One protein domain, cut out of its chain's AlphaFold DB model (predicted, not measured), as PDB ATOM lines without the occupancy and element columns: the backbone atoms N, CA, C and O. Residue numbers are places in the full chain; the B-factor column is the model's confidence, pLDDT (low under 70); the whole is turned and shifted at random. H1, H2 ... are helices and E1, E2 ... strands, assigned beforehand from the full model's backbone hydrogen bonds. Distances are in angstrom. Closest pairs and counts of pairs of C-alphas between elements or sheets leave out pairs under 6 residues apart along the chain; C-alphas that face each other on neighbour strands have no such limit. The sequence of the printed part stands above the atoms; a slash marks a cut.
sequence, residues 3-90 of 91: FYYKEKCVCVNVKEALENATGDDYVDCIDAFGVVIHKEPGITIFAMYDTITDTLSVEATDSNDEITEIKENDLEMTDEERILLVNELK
ATOM      1  N   PHE A   3     -37.492  32.072   1.810       95.94
ATOM      2  CA  PHE A   3     -36.090  31.888   2.197       95.94
ATOM      3  C   PHE A   3     -35.421  33.247   2.437       95.94
ATOM      4  O   PHE A   3     -36.021  34.299   2.194       95.94
ATOM      5  N   TYR A   4     -34.182  33.240   2.932       94.06
ATOM      6  CA  TYR A   4     -33.403  34.456   3.157       94.06
ATOM      7  C   TYR A   4     -32.226  34.560   2.185       94.06
ATOM      8  O   TYR A   4     -31.473  33.610   2.009       94.06
ATOM      9  N   TYR A   5     -32.032  35.747   1.613       91.25
ATOM     10  CA  TYR A   5     -30.891  36.098   0.770       91.25
ATOM     11  C   TYR A   5     -30.310  37.442   1.221       91.25
ATOM     12  O   TYR A   5     -31.032  38.433   1.243       91.25
ATOM     13  N   LYS A   6     -29.025  37.491   1.609       88.31
ATOM     14  CA  LYS A   6     -28.336  38.715   2.091       88.31
ATOM     15  C   LYS A   6     -29.202  39.535   3.076       88.31
ATOM     16  O   LYS A   6     -29.447  40.718   2.869       88.31
ATOM     17  N   GLU A   7     -29.711  38.871   4.122       88.31
ATOM     18  CA  GLU A   7     -30.617  39.415   5.163       88.31
ATOM     19  C   GLU A   7     -32.044  39.778   4.705       88.31
ATOM     20  O   GLU A   7     -32.906  40.100   5.528       88.31
ATOM     21  N   LYS A   8     -32.349  39.666   3.412       89.50
ATOM     22  CA  LYS A   8     -33.681  39.891   2.857       89.50
ATOM     23  C   LYS A   8     -34.510  38.612   2.880       89.50
ATOM     24  O   LYS A   8     -34.082  37.577   2.384       89.50
ATOM     25  N   CYS A   9     -35.727  38.707   3.403       93.06
ATOM     26  CA  CYS A   9     -36.736  37.663   3.260       93.06
ATOM     27  C   CYS A   9     -37.337  37.722   1.851       93.06
ATOM     28  O   CYS A   9     -37.950  38.729   1.488       93.06
ATOM     29  N   VAL A  10     -37.201  36.643   1.087       94.25
ATOM     30  CA  VAL A  10     -37.806  36.481  -0.237       94.25
ATOM     31  C   VAL A  10     -38.980  35.518  -0.114       94.25
ATOM     32  O   VAL A  10     -38.848  34.436   0.456       94.25
ATOM     33  N   CYS A  11     -40.136  35.924  -0.635       95.19
ATOM     34  CA  CYS A  11     -41.342  35.108  -0.680       95.19
ATOM     35  C   CYS A  11     -41.732  34.894  -2.138       95.19
ATOM     36  O   CYS A  11     -41.926  35.858  -2.878       95.19
ATOM     37  N   VAL A  12     -41.879  33.635  -2.529       95.12
ATOM     38  CA  VAL A  12     -42.201  33.229  -3.893       95.12
ATOM     39  C   VAL A  12     -43.505  32.446  -3.902       95.12
ATOM     40  O   VAL A  12     -43.659  31.458  -3.174       95.12
ATOM     41  N   ASN A  13     -44.436  32.878  -4.751       96.50
ATOM     42  CA  ASN A  13     -45.604  32.092  -5.123       96.50
ATOM     43  C   ASN A  13     -45.194  31.116  -6.232       96.50
ATOM     44  O   ASN A  13     -45.195  31.474  -7.406       96.50
ATOM     45  N   VAL A  14     -44.806  29.899  -5.846       96.12
ATOM     46  CA  VAL A  14     -44.260  28.886  -6.765       96.12
ATOM     47  C   VAL A  14     -45.227  28.594  -7.905       96.12
ATOM     48  O   VAL A  14     -44.834  28.604  -9.064       96.12
ATOM     49  N   LYS A  15     -46.508  28.391  -7.589       96.50
ATOM     50  CA  LYS A  15     -47.518  28.061  -8.594       96.50
ATOM     51  C   LYS A  15     -47.647  29.150  -9.660       96.50
ATOM     52  O   LYS A  15     -47.589  28.851 -10.844       96.50
ATOM     53  N   GLU A  16     -47.796  30.402  -9.235       96.75
ATOM     54  CA  GLU A  16     -47.906  31.541 -10.154       96.75
ATOM     55  C   GLU A  16     -46.621  31.752 -10.961       96.75
ATOM     56  O   GLU A  16     -46.684  32.127 -12.129       96.75
ATOM     57  N   ALA A  17     -45.458  31.502 -10.357       96.38
ATOM     58  CA  ALA A  17     -44.188  31.596 -11.058       96.38
ATOM     59  C   ALA A  17     -44.092  30.568 -12.196       96.38
ATOM     60  O   ALA A  17     -43.752  30.941 -13.312       96.38
ATOM     61  N   LEU A  18     -44.471  29.311 -11.938       96.00
ATOM     62  CA  LEU A  18     -44.485  28.257 -12.955       96.00
ATOM     63  C   LEU A  18     -45.549  28.501 -14.036       96.00
ATOM     64  O   LEU A  18     -45.276  28.322 -15.215       96.00
ATOM     65  N   GLU A  19     -46.747  28.964 -13.664       96.12
ATOM     66  CA  GLU A  19     -47.819  29.280 -14.627       96.12
ATOM     67  C   GLU A  19     -47.437  30.405 -15.605       96.12
ATOM     68  O   GLU A  19     -47.938  30.442 -16.729       96.12
ATOM     69  N   ASN A  20     -46.565  31.321 -15.177       95.94
ATOM     70  CA  ASN A  20     -46.086  32.440 -15.988       95.94
ATOM     71  C   ASN A  20     -44.709  32.191 -16.621       95.94
ATOM     72  O   ASN A  20     -44.248  33.044 -17.382       95.94
ATOM     73  N   ALA A  21     -44.056  31.071 -16.304       94.75
ATOM     74  CA  ALA A  21     -42.746  30.746 -16.839       94.75
ATOM     75  C   ALA A  21     -42.828  30.563 -18.358       94.75
ATOM     76  O   ALA A  21     -43.736  29.934 -18.908       94.75
ATOM     77  N   THR A  22     -41.857  31.140 -19.050       94.81
ATOM     78  CA  THR A  22     -41.686  31.011 -20.496       94.81
ATOM     79  C   THR A  22     -40.443  30.185 -20.793       94.81
ATOM     80  O   THR A  22     -39.624  29.966 -19.910       94.81
ATOM     81  N   GLY A  23     -40.259  29.734 -22.039       91.25
ATOM     82  CA  GLY A  23     -39.084  28.929 -22.411       91.25
ATOM     83  C   GLY A  23     -37.738  29.574 -22.048       91.25
ATOM     84  O   GLY A  23     -36.805  28.859 -21.707       91.25
ATOM     85  N   ASP A  24     -37.666  30.909 -22.045       93.69
ATOM     86  CA  ASP A  24     -36.463  31.670 -21.681       93.69
ATOM     87  C   ASP A  24     -36.194  31.707 -20.162       93.69
ATOM     88  O   ASP A  24     -35.130  32.153 -19.733       93.69
ATOM     89  N   ASP A  25     -37.153  31.282 -19.337       95.88
ATOM     90  CA  ASP A  25     -37.001  31.193 -17.885       95.88
ATOM     91  C   ASP A  25     -36.402  29.852 -17.444       95.88
ATOM     92  O   ASP A  25     -36.006  29.729 -16.288       95.88
ATOM     93  N   TYR A  26     -36.310  28.867 -18.341       95.31
ATOM     94  CA  TYR A  26     -35.732  27.564 -18.037       95.31
ATOM     95  C   TYR A  26     -34.247  27.523 -18.381       95.31
ATOM     96  O   TYR A  26     -33.803  28.036 -19.410       95.31
ATOM     97  N   VAL A  27     -33.473  26.875 -17.516       92.31
ATOM     98  CA  VAL A  27     -32.034  26.690 -17.685       92.31
ATOM     99  C   VAL A  27     -31.716  25.212 -17.535       92.31
ATOM    100  O   VAL A  27     -32.113  24.578 -16.562       92.31
ATOM    101  N   ASP A  28     -30.978  24.678 -18.502       90.88
ATOM    102  CA  ASP A  28     -30.540  23.287 -18.526       90.88
ATOM    103  C   ASP A  28     -29.031  23.211 -18.263       90.88
ATOM    104  O   ASP A  28     -28.225  23.793 -18.998       90.88
ATOM    105  N   CYS A  29     -28.651  22.523 -17.189       83.06
ATOM    106  CA  CYS A  29     -27.275  22.222 -16.811       83.06
ATOM    107  C   CYS A  29     -27.032  20.712 -16.940       83.06
ATOM    108  O   CYS A  29     -27.962  19.921 -16.972       83.06
ATOM    109  N   ILE A  30     -25.762  20.287 -16.960       81.94
ATOM    110  CA  ILE A  30     -25.395  18.877 -17.218       81.94
ATOM    111  C   ILE A  30     -26.141  17.887 -16.302       81.94
ATOM    112  O   ILE A  30     -26.587  16.851 -16.788       81.94
ATOM    113  N   ASP A  31     -26.290  18.222 -15.016       85.81
ATOM    114  CA  ASP A  31     -26.893  17.347 -13.999       85.81
ATOM    115  C   ASP A  31     -28.132  17.967 -13.313       85.81
ATOM    116  O   ASP A  31     -28.725  17.355 -12.422       85.81
ATOM    117  N   ALA A  32     -28.537  19.180 -13.708       88.88
ATOM    118  CA  ALA A  32     -29.608  19.924 -13.050       88.88
ATOM    119  C   ALA A  32     -30.440  20.724 -14.048       88.88
ATOM    120  O   ALA A  32     -29.900  21.333 -14.969       88.88
ATOM    121  N   PHE A  33     -31.746  20.785 -13.816       94.38
ATOM    122  CA  PHE A  33     -32.657  21.621 -14.588       94.38
ATOM    123  C   PHE A  33     -33.289  22.660 -13.668       94.38
ATOM    124  O   PHE A  33     -33.595  22.370 -12.508       94.38
ATOM    125  N   GLY A  34     -33.457  23.878 -14.168       95.81
ATOM    126  CA  GLY A  34     -33.927  24.996 -13.370       95.81
ATOM    127  C   GLY A  34     -34.922  25.893 -14.073       95.81
ATOM    128  O   GLY A  34     -35.031  25.894 -15.297       95.81
ATOM    129  N   VAL A  35     -35.637  26.683 -13.276       97.19
ATOM    130  CA  VAL A  35     -36.599  27.678 -13.752       97.19
ATOM    131  C   VAL A  35     -36.515  28.946 -12.918       97.19
ATOM    132  O   VAL A  35     -36.384  28.893 -11.691       97.19
ATOM    133  N   VAL A  36     -36.607  30.105 -13.565       96.94
ATOM    134  CA  VAL A  36     -36.730  31.375 -12.854       96.94
ATOM    135  C   VAL A  36     -38.077  31.429 -12.149       96.94
ATOM    136  O   VAL A  36     -39.130  31.433 -12.780       96.94
ATOM    137  N   ILE A  37     -38.037  31.548 -10.825       96.06
ATOM    138  CA  ILE A  37     -39.236  31.621  -9.986       96.06
ATOM    139  C   ILE A  37     -39.474  33.013  -9.393       96.06
ATOM    140  O   ILE A  37     -40.542  33.285  -8.844       96.06
ATOM    141  N   HIS A  38     -38.490  33.912  -9.479       94.38
ATOM    142  CA  HIS A  38     -38.634  35.297  -9.044       94.38
ATOM    143  C   HIS A  38     -37.619  36.217  -9.734       94.38
ATOM    144  O   HIS A  38     -36.454  35.861  -9.903       94.38
ATOM    145  N   LYS A  39     -38.057  37.426 -10.100       91.88
ATOM    146  CA  LYS A  39     -37.214  38.493 -10.657       91.88
ATOM    147  C   LYS A  39     -37.534  39.800  -9.947       91.88
ATOM    148  O   LYS A  39     -38.684  40.232  -9.921       91.88
ATOM    149  N   GLU A  40     -36.510  40.459  -9.431       89.12
ATOM    150  CA  GLU A  40     -36.607  41.806  -8.880       89.12
ATOM    151  C   GLU A  40     -35.378  42.635  -9.282       89.12
ATOM    152  O   GLU A  40     -34.367  42.072  -9.707       89.12
ATOM    153  N   PRO A  41     -35.424  43.978  -9.213       88.88
ATOM    154  CA  PRO A  41     -34.288  44.800  -9.616       88.88
ATOM    155  C   PRO A  41     -32.994  44.394  -8.895       88.88
ATOM    156  O   PRO A  41     -32.860  44.578  -7.687       88.88
ATOM    157  N   GLY A  42     -32.043  43.862  -9.666       86.19
ATOM    158  CA  GLY A  42     -30.726  43.449  -9.185       86.19
ATOM    159  C   GLY A  42     -30.631  42.023  -8.637       86.19
ATOM    160  O   GLY A  42     -29.541  41.670  -8.203       86.19
ATOM    161  N   ILE A  43     -31.710  41.225  -8.645       91.69
ATOM    162  CA  ILE A  43     -31.695  39.821  -8.200       91.69
ATOM    163  C   ILE A  43     -32.601  38.962  -9.097       91.69
ATOM    164  O   ILE A  43     -33.774  39.276  -9.313       91.69
ATOM    165  N   THR A  44     -32.071  37.839  -9.576       94.50
ATOM    166  CA  THR A  44     -32.830  36.772 -10.243       94.50
ATOM    167  C   THR A  44     -32.741  35.502  -9.411       94.50
ATOM    168  O   THR A  44     -31.666  35.162  -8.930       94.50
ATOM    169  N   ILE A  45     -33.867  34.816  -9.223       95.44
ATOM    170  CA  ILE A  45     -33.963  33.606  -8.410       95.44
ATOM    171  C   ILE A  45     -34.365  32.429  -9.293       95.44
ATOM    172  O   ILE A  45     -35.450  32.442  -9.880       95.44
ATOM    173  N   PHE A  46     -33.541  31.392  -9.308       96.19
ATOM    174  CA  PHE A  46     -33.806  30.122  -9.971       96.19
ATOM    175  C   PHE A  46     -34.142  29.061  -8.928       96.19
ATOM    176  O   PHE A  46     -33.462  28.968  -7.912       96.19
ATOM    177  N   ALA A  47     -35.174  28.257  -9.167       96.81
ATOM    178  CA  ALA A  47     -35.292  26.958  -8.516       96.81
ATOM    179  C   ALA A  47     -34.560  25.941  -9.384       96.81
ATOM    180  O   ALA A  47     -34.840  25.866 -10.577       96.81
ATOM    181  N   MET A  48     -33.651  25.181  -8.786       96.25
ATOM    182  CA  MET A  48     -32.853  24.153  -9.445       96.25
ATOM    183  C   MET A  48     -33.214  22.794  -8.861       96.25
ATOM    184  O   MET A  48     -33.365  22.666  -7.645       96.25
ATOM    185  N   TYR A  49     -33.334  21.783  -9.714       96.75
ATOM    186  CA  TYR A  49     -33.532  20.399  -9.303       96.75
ATOM    187  C   TYR A  49     -32.409  19.524  -9.852       96.75
ATOM    188  O   TYR A  49     -32.237  19.402 -11.067       96.75
ATOM    189  N   ASP A  50     -31.660  18.901  -8.945       94.56
ATOM    190  CA  ASP A  50     -30.672  17.879  -9.272       94.56
ATOM    191  C   ASP A  50     -31.347  16.502  -9.251       94.56
ATOM    192  O   ASP A  50     -31.763  15.980  -8.209       94.56
ATOM    193  N   THR A  51     -31.440  15.893 -10.434       90.31
ATOM    194  CA  THR A  51     -32.098  14.594 -10.624       90.31
ATOM    195  C   THR A  51     -31.288  13.416 -10.074       90.31
ATOM    196  O   THR A  51     -31.867  12.364  -9.791       90.31
ATOM    197  N   ILE A  52     -29.969  13.571  -9.920       91.38
ATOM    198  CA  ILE A  52     -29.057  12.541  -9.414       91.38
ATOM    199  C   ILE A  52     -29.194  12.435  -7.898       91.38
ATOM    200  O   ILE A  52     -29.232  11.329  -7.353       91.38
ATOM    201  N   THR A  53     -29.254  13.582  -7.221       92.56
ATOM    202  CA  THR A  53     -29.311  13.641  -5.756       92.56
ATOM    203  C   THR A  53     -30.730  13.757  -5.192       92.56
ATOM    204  O   THR A  53     -30.888  13.566  -3.987       92.56
ATOM    205  N   ASP A  54     -31.749  13.990  -6.035       92.56
ATOM    206  CA  ASP A  54     -33.142  14.290  -5.638       92.56
ATOM    207  C   ASP A  54     -33.194  15.457  -4.644       92.56
ATOM    208  O   ASP A  54     -33.815  15.388  -3.579       92.56
ATOM    209  N   THR A  55     -32.482  16.533  -4.987       94.31
ATOM    210  CA  THR A  55     -32.424  17.743  -4.167       94.31
ATOM    211  C   THR A  55     -32.880  18.958  -4.954       94.31
ATOM    212  O   THR A  55     -32.537  19.135  -6.124       94.31
ATOM    213  N   LEU A  56     -33.680  19.796  -4.296       96.38
ATOM    214  CA  LEU A  56     -33.956  21.145  -4.757       96.38
ATOM    215  C   LEU A  56     -32.977  22.126  -4.119       96.38
ATOM    216  O   LEU A  56     -32.615  22.033  -2.945       96.38
ATOM    217  N   SER A  57     -32.624  23.147  -4.870       96.69
ATOM    218  CA  SER A  57     -31.993  24.335  -4.327       96.69
ATOM    219  C   SER A  57     -32.584  25.566  -4.985       96.69
ATOM    220  O   SER A  57     -33.308  25.503  -5.983       96.69
ATOM    221  N   VAL A  58     -32.324  26.708  -4.370       96.56
ATOM    222  CA  VAL A  58     -32.595  27.999  -4.976       96.56
ATOM    223  C   VAL A  58     -31.270  28.692  -5.224       96.56
ATOM    224  O   VAL A  58     -30.489  28.876  -4.296       96.56
ATOM    225  N   GLU A  59     -31.033  29.116  -6.455       95.50
ATOM    226  CA  GLU A  59     -29.889  29.946  -6.808       95.50
ATOM    227  C   GLU A  59     -30.341  31.398  -6.950       95.50
ATOM    228  O   GLU A  59     -31.206  31.729  -7.763       95.50
ATOM    229  N   ALA A  60     -29.768  32.277  -6.134       94.38
ATOM    230  CA  ALA A  60     -29.959  33.714  -6.228       94.38
ATOM    231  C   ALA A  60     -28.748  34.344  -6.917       94.38
ATOM    232  O   ALA A  60     -27.642  34.299  -6.378       94.38
ATOM    233  N   THR A  61     -28.972  34.967  -8.071       92.75
ATOM    234  CA  THR A  61     -27.944  35.665  -8.848       92.75
ATOM    235  C   THR A  61     -28.181  37.163  -8.777       92.75
ATOM    236  O   THR A  61     -29.276  37.632  -9.103       92.75
ATOM    237  N   ASP A  62     -27.174  37.930  -8.357       91.44
ATOM    238  CA  ASP A  62     -27.259  39.391  -8.330       91.44
ATOM    239  C   ASP A  62     -26.667  40.080  -9.568       91.44
ATOM    240  O   ASP A  62     -26.179  39.447 -10.500       91.44
ATOM    241  N   SER A  63     -26.727  41.415  -9.597       87.62
ATOM    242  CA  SER A  63     -26.229  42.229 -10.714       87.62
ATOM    243  C   SER A  63     -24.719  42.139 -10.973       87.62
ATOM    244  O   SER A  63     -24.257  42.704 -11.961       87.62
ATOM    245  N   ASN A  64     -23.946  41.521 -10.077       90.06
ATOM    246  CA  ASN A  64     -22.515  41.275 -10.257       90.06
ATOM    247  C   ASN A  64     -22.228  39.835 -10.708       90.06
ATOM    248  O   ASN A  64     -21.075  39.412 -10.644       90.06
ATOM    249  N   ASP A  65     -23.264  39.089 -11.109       84.88
ATOM    250  CA  ASP A  65     -23.210  37.661 -11.428       84.88
ATOM    251  C   ASP A  65     -22.720  36.796 -10.247       84.88
ATOM    252  O   ASP A  65     -22.244  35.675 -10.432       84.88
ATOM    253  N   GLU A  66     -22.831  37.297  -9.009       91.81
ATOM    254  CA  GLU A  66     -22.568  36.493  -7.817       91.81
ATOM    255  C   GLU A  66     -23.757  35.558  -7.584       91.81
ATOM    256  O   GLU A  66     -24.886  36.016  -7.392       91.81
ATOM    257  N   ILE A  67     -23.489  34.250  -7.589       92.19
ATOM    258  CA  ILE A  67     -24.486  33.206  -7.347       92.19
ATOM    259  C   ILE A  67     -24.395  32.766  -5.889       92.19
ATOM    260  O   ILE A  67     -23.332  32.382  -5.401       92.19
ATOM    261  N   THR A  68     -25.524  32.803  -5.190       95.06
ATOM    262  CA  THR A  68     -25.683  32.228  -3.853       95.06
ATOM    263  C   THR A  68     -26.690  31.094  -3.907       95.06
ATOM    264  O   THR A  68     -27.853  31.313  -4.233       95.06
ATOM    265  N   GLU A  69     -26.250  29.898  -3.536       95.62
ATOM    266  CA  GLU A  69     -27.118  28.734  -3.392       95.62
ATOM    267  C   GLU A  69     -27.751  28.705  -1.990       95.62
ATOM    268  O   GLU A  69     -27.059  28.795  -0.971       95.62
ATOM    269  N   ILE A  70     -29.071  28.543  -1.942       96.88
ATOM    270  CA  ILE A  70     -29.851  28.241  -0.745       96.88
ATOM    271  C   ILE A  70     -30.336  26.794  -0.855       96.88
ATOM    272  O   ILE A  70     -31.044  26.429  -1.794       96.88
ATOM    273  N   LYS A  71     -29.952  25.963   0.115       96.81
ATOM    274  CA  LYS A  71     -30.262  24.528   0.124       96.81
ATOM    275  C   LYS A  71     -31.718  24.276   0.491       96.81
ATOM    276  O   LYS A  71     -32.281  25.036   1.270       96.81
ATOM    277  N   GLU A  72     -32.272  23.146   0.045       96.75
ATOM    278  CA  GLU A  72     -33.663  22.750   0.323       96.75
ATOM    279  C   GLU A  72     -34.077  22.890   1.793       96.75
ATOM    280  O   GLU A  72     -35.143  23.412   2.096       96.75
ATOM    281  N   ASN A  73     -33.206  22.468   2.716       96.38
ATOM    282  CA  ASN A  73     -33.480  22.502   4.156       96.38
ATOM    283  C   ASN A  73     -33.625  23.924   4.724       96.38
ATOM    284  O   ASN A  73     -34.180  24.086   5.811       96.38
ATOM    285  N   ASP A  74     -33.115  24.930   4.014       97.19
ATOM    286  CA  ASP A  74     -33.215  26.346   4.370       97.19
ATOM    287  C   ASP A  74     -34.395  27.039   3.655       97.19
ATOM    288  O   ASP A  74     -34.627  28.237   3.843       97.19
ATOM    289  N   LEU A  75     -35.163  26.296   2.848       96.81
ATOM    290  CA  LEU A  75     -36.379  26.767   2.196       96.81
ATOM    291  C   LEU A  75     -37.590  26.464   3.087       96.81
ATOM    292  O   LEU A  75     -37.957  25.315   3.326       96.81
ATOM    293  N   GLU A  76     -38.282  27.509   3.534       97.75
ATOM    294  CA  GLU A  76     -39.633  27.391   4.082       97.75
ATOM    295  C   GLU A  76     -40.604  27.109   2.915       97.75
ATOM    296  O   GLU A  76     -41.204  28.020   2.331       97.75
ATOM    297  N   MET A  77     -40.711  25.838   2.533       96.44
ATOM    298  CA  MET A  77     -41.500  25.344   1.402       96.44
ATOM    299  C   MET A  77     -42.489  24.270   1.867       96.44
ATOM    300  O   MET A  77     -42.198  23.504   2.785       96.44
ATOM    301  N   THR A  78     -43.670  24.212   1.252       97.25
ATOM    302  CA  THR A  78     -44.627  23.123   1.512       97.25
ATOM    303  C   THR A  78     -44.338  21.900   0.638       97.25
ATOM    304  O   THR A  78     -43.753  22.017  -0.438       97.25
ATOM    305  N   ASP A  79     -44.821  20.723   1.046       97.12
ATOM    306  CA  ASP A  79     -44.718  19.505   0.225       97.12
ATOM    307  C   ASP A  79     -45.349  19.688  -1.168       97.12
ATOM    308  O   ASP A  79     -44.841  19.168  -2.159       97.12
ATOM    309  N   GLU A  80     -46.443  20.447  -1.265       97.56
ATOM    310  CA  GLU A  80     -47.108  20.745  -2.539       97.56
ATOM    311  C   GLU A  80     -46.225  21.601  -3.453       97.56
ATOM    312  O   GLU A  80     -46.085  21.297  -4.635       97.56
ATOM    313  N   GLU A  81     -45.586  22.636  -2.909       97.56
ATOM    314  CA  GLU A  81     -44.649  23.481  -3.655       97.56
ATOM    315  C   GLU A  81     -43.438  22.680  -4.140       97.56
ATOM    316  O   GLU A  81     -43.048  22.815  -5.301       97.56
ATOM    317  N   ARG A  82     -42.906  21.787  -3.291       96.88
ATOM    318  CA  ARG A  82     -41.844  20.850  -3.677       96.88
ATOM    319  C   ARG A  82     -42.279  19.993  -4.857       96.88
ATOM    320  O   ARG A  82     -41.555  19.885  -5.841       96.88
ATOM    321  N   ILE A  83     -43.453  19.368  -4.760       97.06
ATOM    322  CA  ILE A  83     -43.979  18.474  -5.798       97.06
ATOM    323  C   ILE A  83     -44.172  19.222  -7.119       97.06
ATOM    324  O   ILE A  83     -43.842  18.674  -8.167       97.06
ATOM    325  N   LEU A  84     -44.685  20.456  -7.085       97.06
ATOM    326  CA  LEU A  84     -44.842  21.283  -8.283       97.06
ATOM    327  C   LEU A  84     -43.492  21.554  -8.956       97.06
ATOM    328  O   LEU A  84     -43.361  21.294 -10.148       97.06
ATOM    329  N   LEU A  85     -42.487  22.003  -8.196       96.75
ATOM    330  CA  LEU A  85     -41.145  22.270  -8.726       96.75
ATOM    331  C   LEU A  85     -40.481  21.008  -9.270       96.75
ATOM    332  O   LEU A  85     -39.998  21.013 -10.394       96.75
ATOM    333  N   VAL A  86     -40.486  19.910  -8.512       96.19
ATOM    334  CA  VAL A  86     -39.867  18.654  -8.959       96.19
ATOM    335  C   VAL A  86     -40.555  18.116 -10.206       96.19
ATOM    336  O   VAL A  86     -39.873  17.674 -11.119       96.19
ATOM    337  N   ASN A  87     -41.888  18.135 -10.281       95.19
ATOM    338  CA  ASN A  87     -42.591  17.636 -11.465       95.19
ATOM    339  C   ASN A  87     -42.291  18.468 -12.713       95.19
ATOM    340  O   ASN A  87     -42.202  17.900 -13.796       95.19
ATOM    341  N   GLU A  88     -42.156  19.782 -12.553       95.00
ATOM    342  CA  GLU A  88     -41.819  20.684 -13.650       95.00
ATOM    343  C   GLU A  88     -40.357  20.521 -14.092       95.00
ATOM    344  O   GLU A  88     -40.060  20.536 -15.282       95.00
ATOM    345  N   LEU A  89     -39.442  20.346 -13.134       94.31
ATOM    346  CA  LEU A  89     -38.000  20.334 -13.390       94.31
ATOM    347  C   LEU A  89     -37.421  18.942 -13.661       94.31
ATOM    348  O   LEU A  89     -36.277  18.808 -14.084       94.31
ATOM    349  N   LYS A  90     -38.189  17.882 -13.420       88.88
ATOM    350  CA  LYS A  90     -37.812  16.508 -13.753       88.88
ATOM    351  C   LYS A  90     -38.119  16.239 -15.226       88.88
ATOM    352  O   LYS A  90     -39.122  15.599 -15.546       88.88
TER     353      LYS A  90
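Overview. This is residues 3 to 90 of the 91 residues of an uncharacterized protein of Lachnospiraceae bacterium (UniProt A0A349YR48). A strongly twisted sheet of five strands, E3 to E7, is covered on one face by two helices, H1 and H2, that run across its strands. A small separate hairpin of E1 and E2 lies over the same side of the sheet, with E1 near E6 and E7. The printed part has 88 residues with two named helices and seven named strands, in the order E1 E2 H1 E3 E4 E5 E6 E7 H2; the large sheet has the order E3 - E4 - E5 - E6 - E7 and is antiparallel throughout. The class is mixed, helices and strands, and the whole is compact and rounded, with a radius of gyration of the C-alphas of 12.0 A and spans of 29 by 25 by 25 A.

Along the chain. E1, residues 3 to 5, begins with C-alpha 3 at (-36.090, 31.888, 2.197), and E2 follows at residues 8 to 11. H1 holds residues 14 to 20 and is 10.1 A long. E3 is residues 26 to 28. E4, residues 32 to 40, spans 23.3 A and bends by 50 degrees at residue 37. E5, residues 43 to 50, spans 22.0 A; E6, residues 55 to 62, spans 22.6 A; E7, residues 67 to 71, spans 12.8 A. H2, residues 79 to 89, spans 15.2 A and ends with C-alpha 89 at (-38.000, 20.334, -13.390).

Arrangement. E3 to E7 form a meander, each strand the antiparallel neighbour of the one before, and E3 and E7 are its edge strands. Within hydrogen-bond range are N 27 and O 34 at 2.9 A between E3 and E4, N 35 and O 47 at 2.9 A between E4 and E5, N 46 and O 59 at 2.8 A between E5 and E6, and N 60 and O 68 at 2.9 A between E6 and E7. H1 and H2 are on the same face of this sheet, an arrangement of two layers, helices over one face. H2 lies over E5 at a height over the sheet of 8.1 A, across the strands at 81 degrees to E5 on the local plane; the closest C-alphas of H2 and E5 are those of Leu 89 and Tyr 49, 6.1 A apart. H1 lies over E4, across the strands at 87 degrees on the local plane; the closest C-alphas are those of Ala 17 and Ile 37, 5.1 A apart. H1 and H2 touch, with the C-alphas of Val 14 and Glu 81 closest at 6.2 A; they run the same way at a tilt of 37 degrees, only just steep. In both helices every O i to N i+4 pair is within hydrogen-bond range. E1 and E2 are an antiparallel hairpin, with N 5 and O 8 at 2.9 A. The closest C-alphas of E1 and E6 are those of Tyr 5 and Ala 60, 7.5 A apart. E2 and H2 are apart.

Size, cuts and confidence. The two C-alphas farthest apart, those of Asn 64 and Glu 80, are 33.0 A from each other. The printed part has no cut and no long link; the link from E7 to H2, 7 residues, is short and the others are tight. The mean pLDDT of the printed part is 93.9, and no printed residue is under 70.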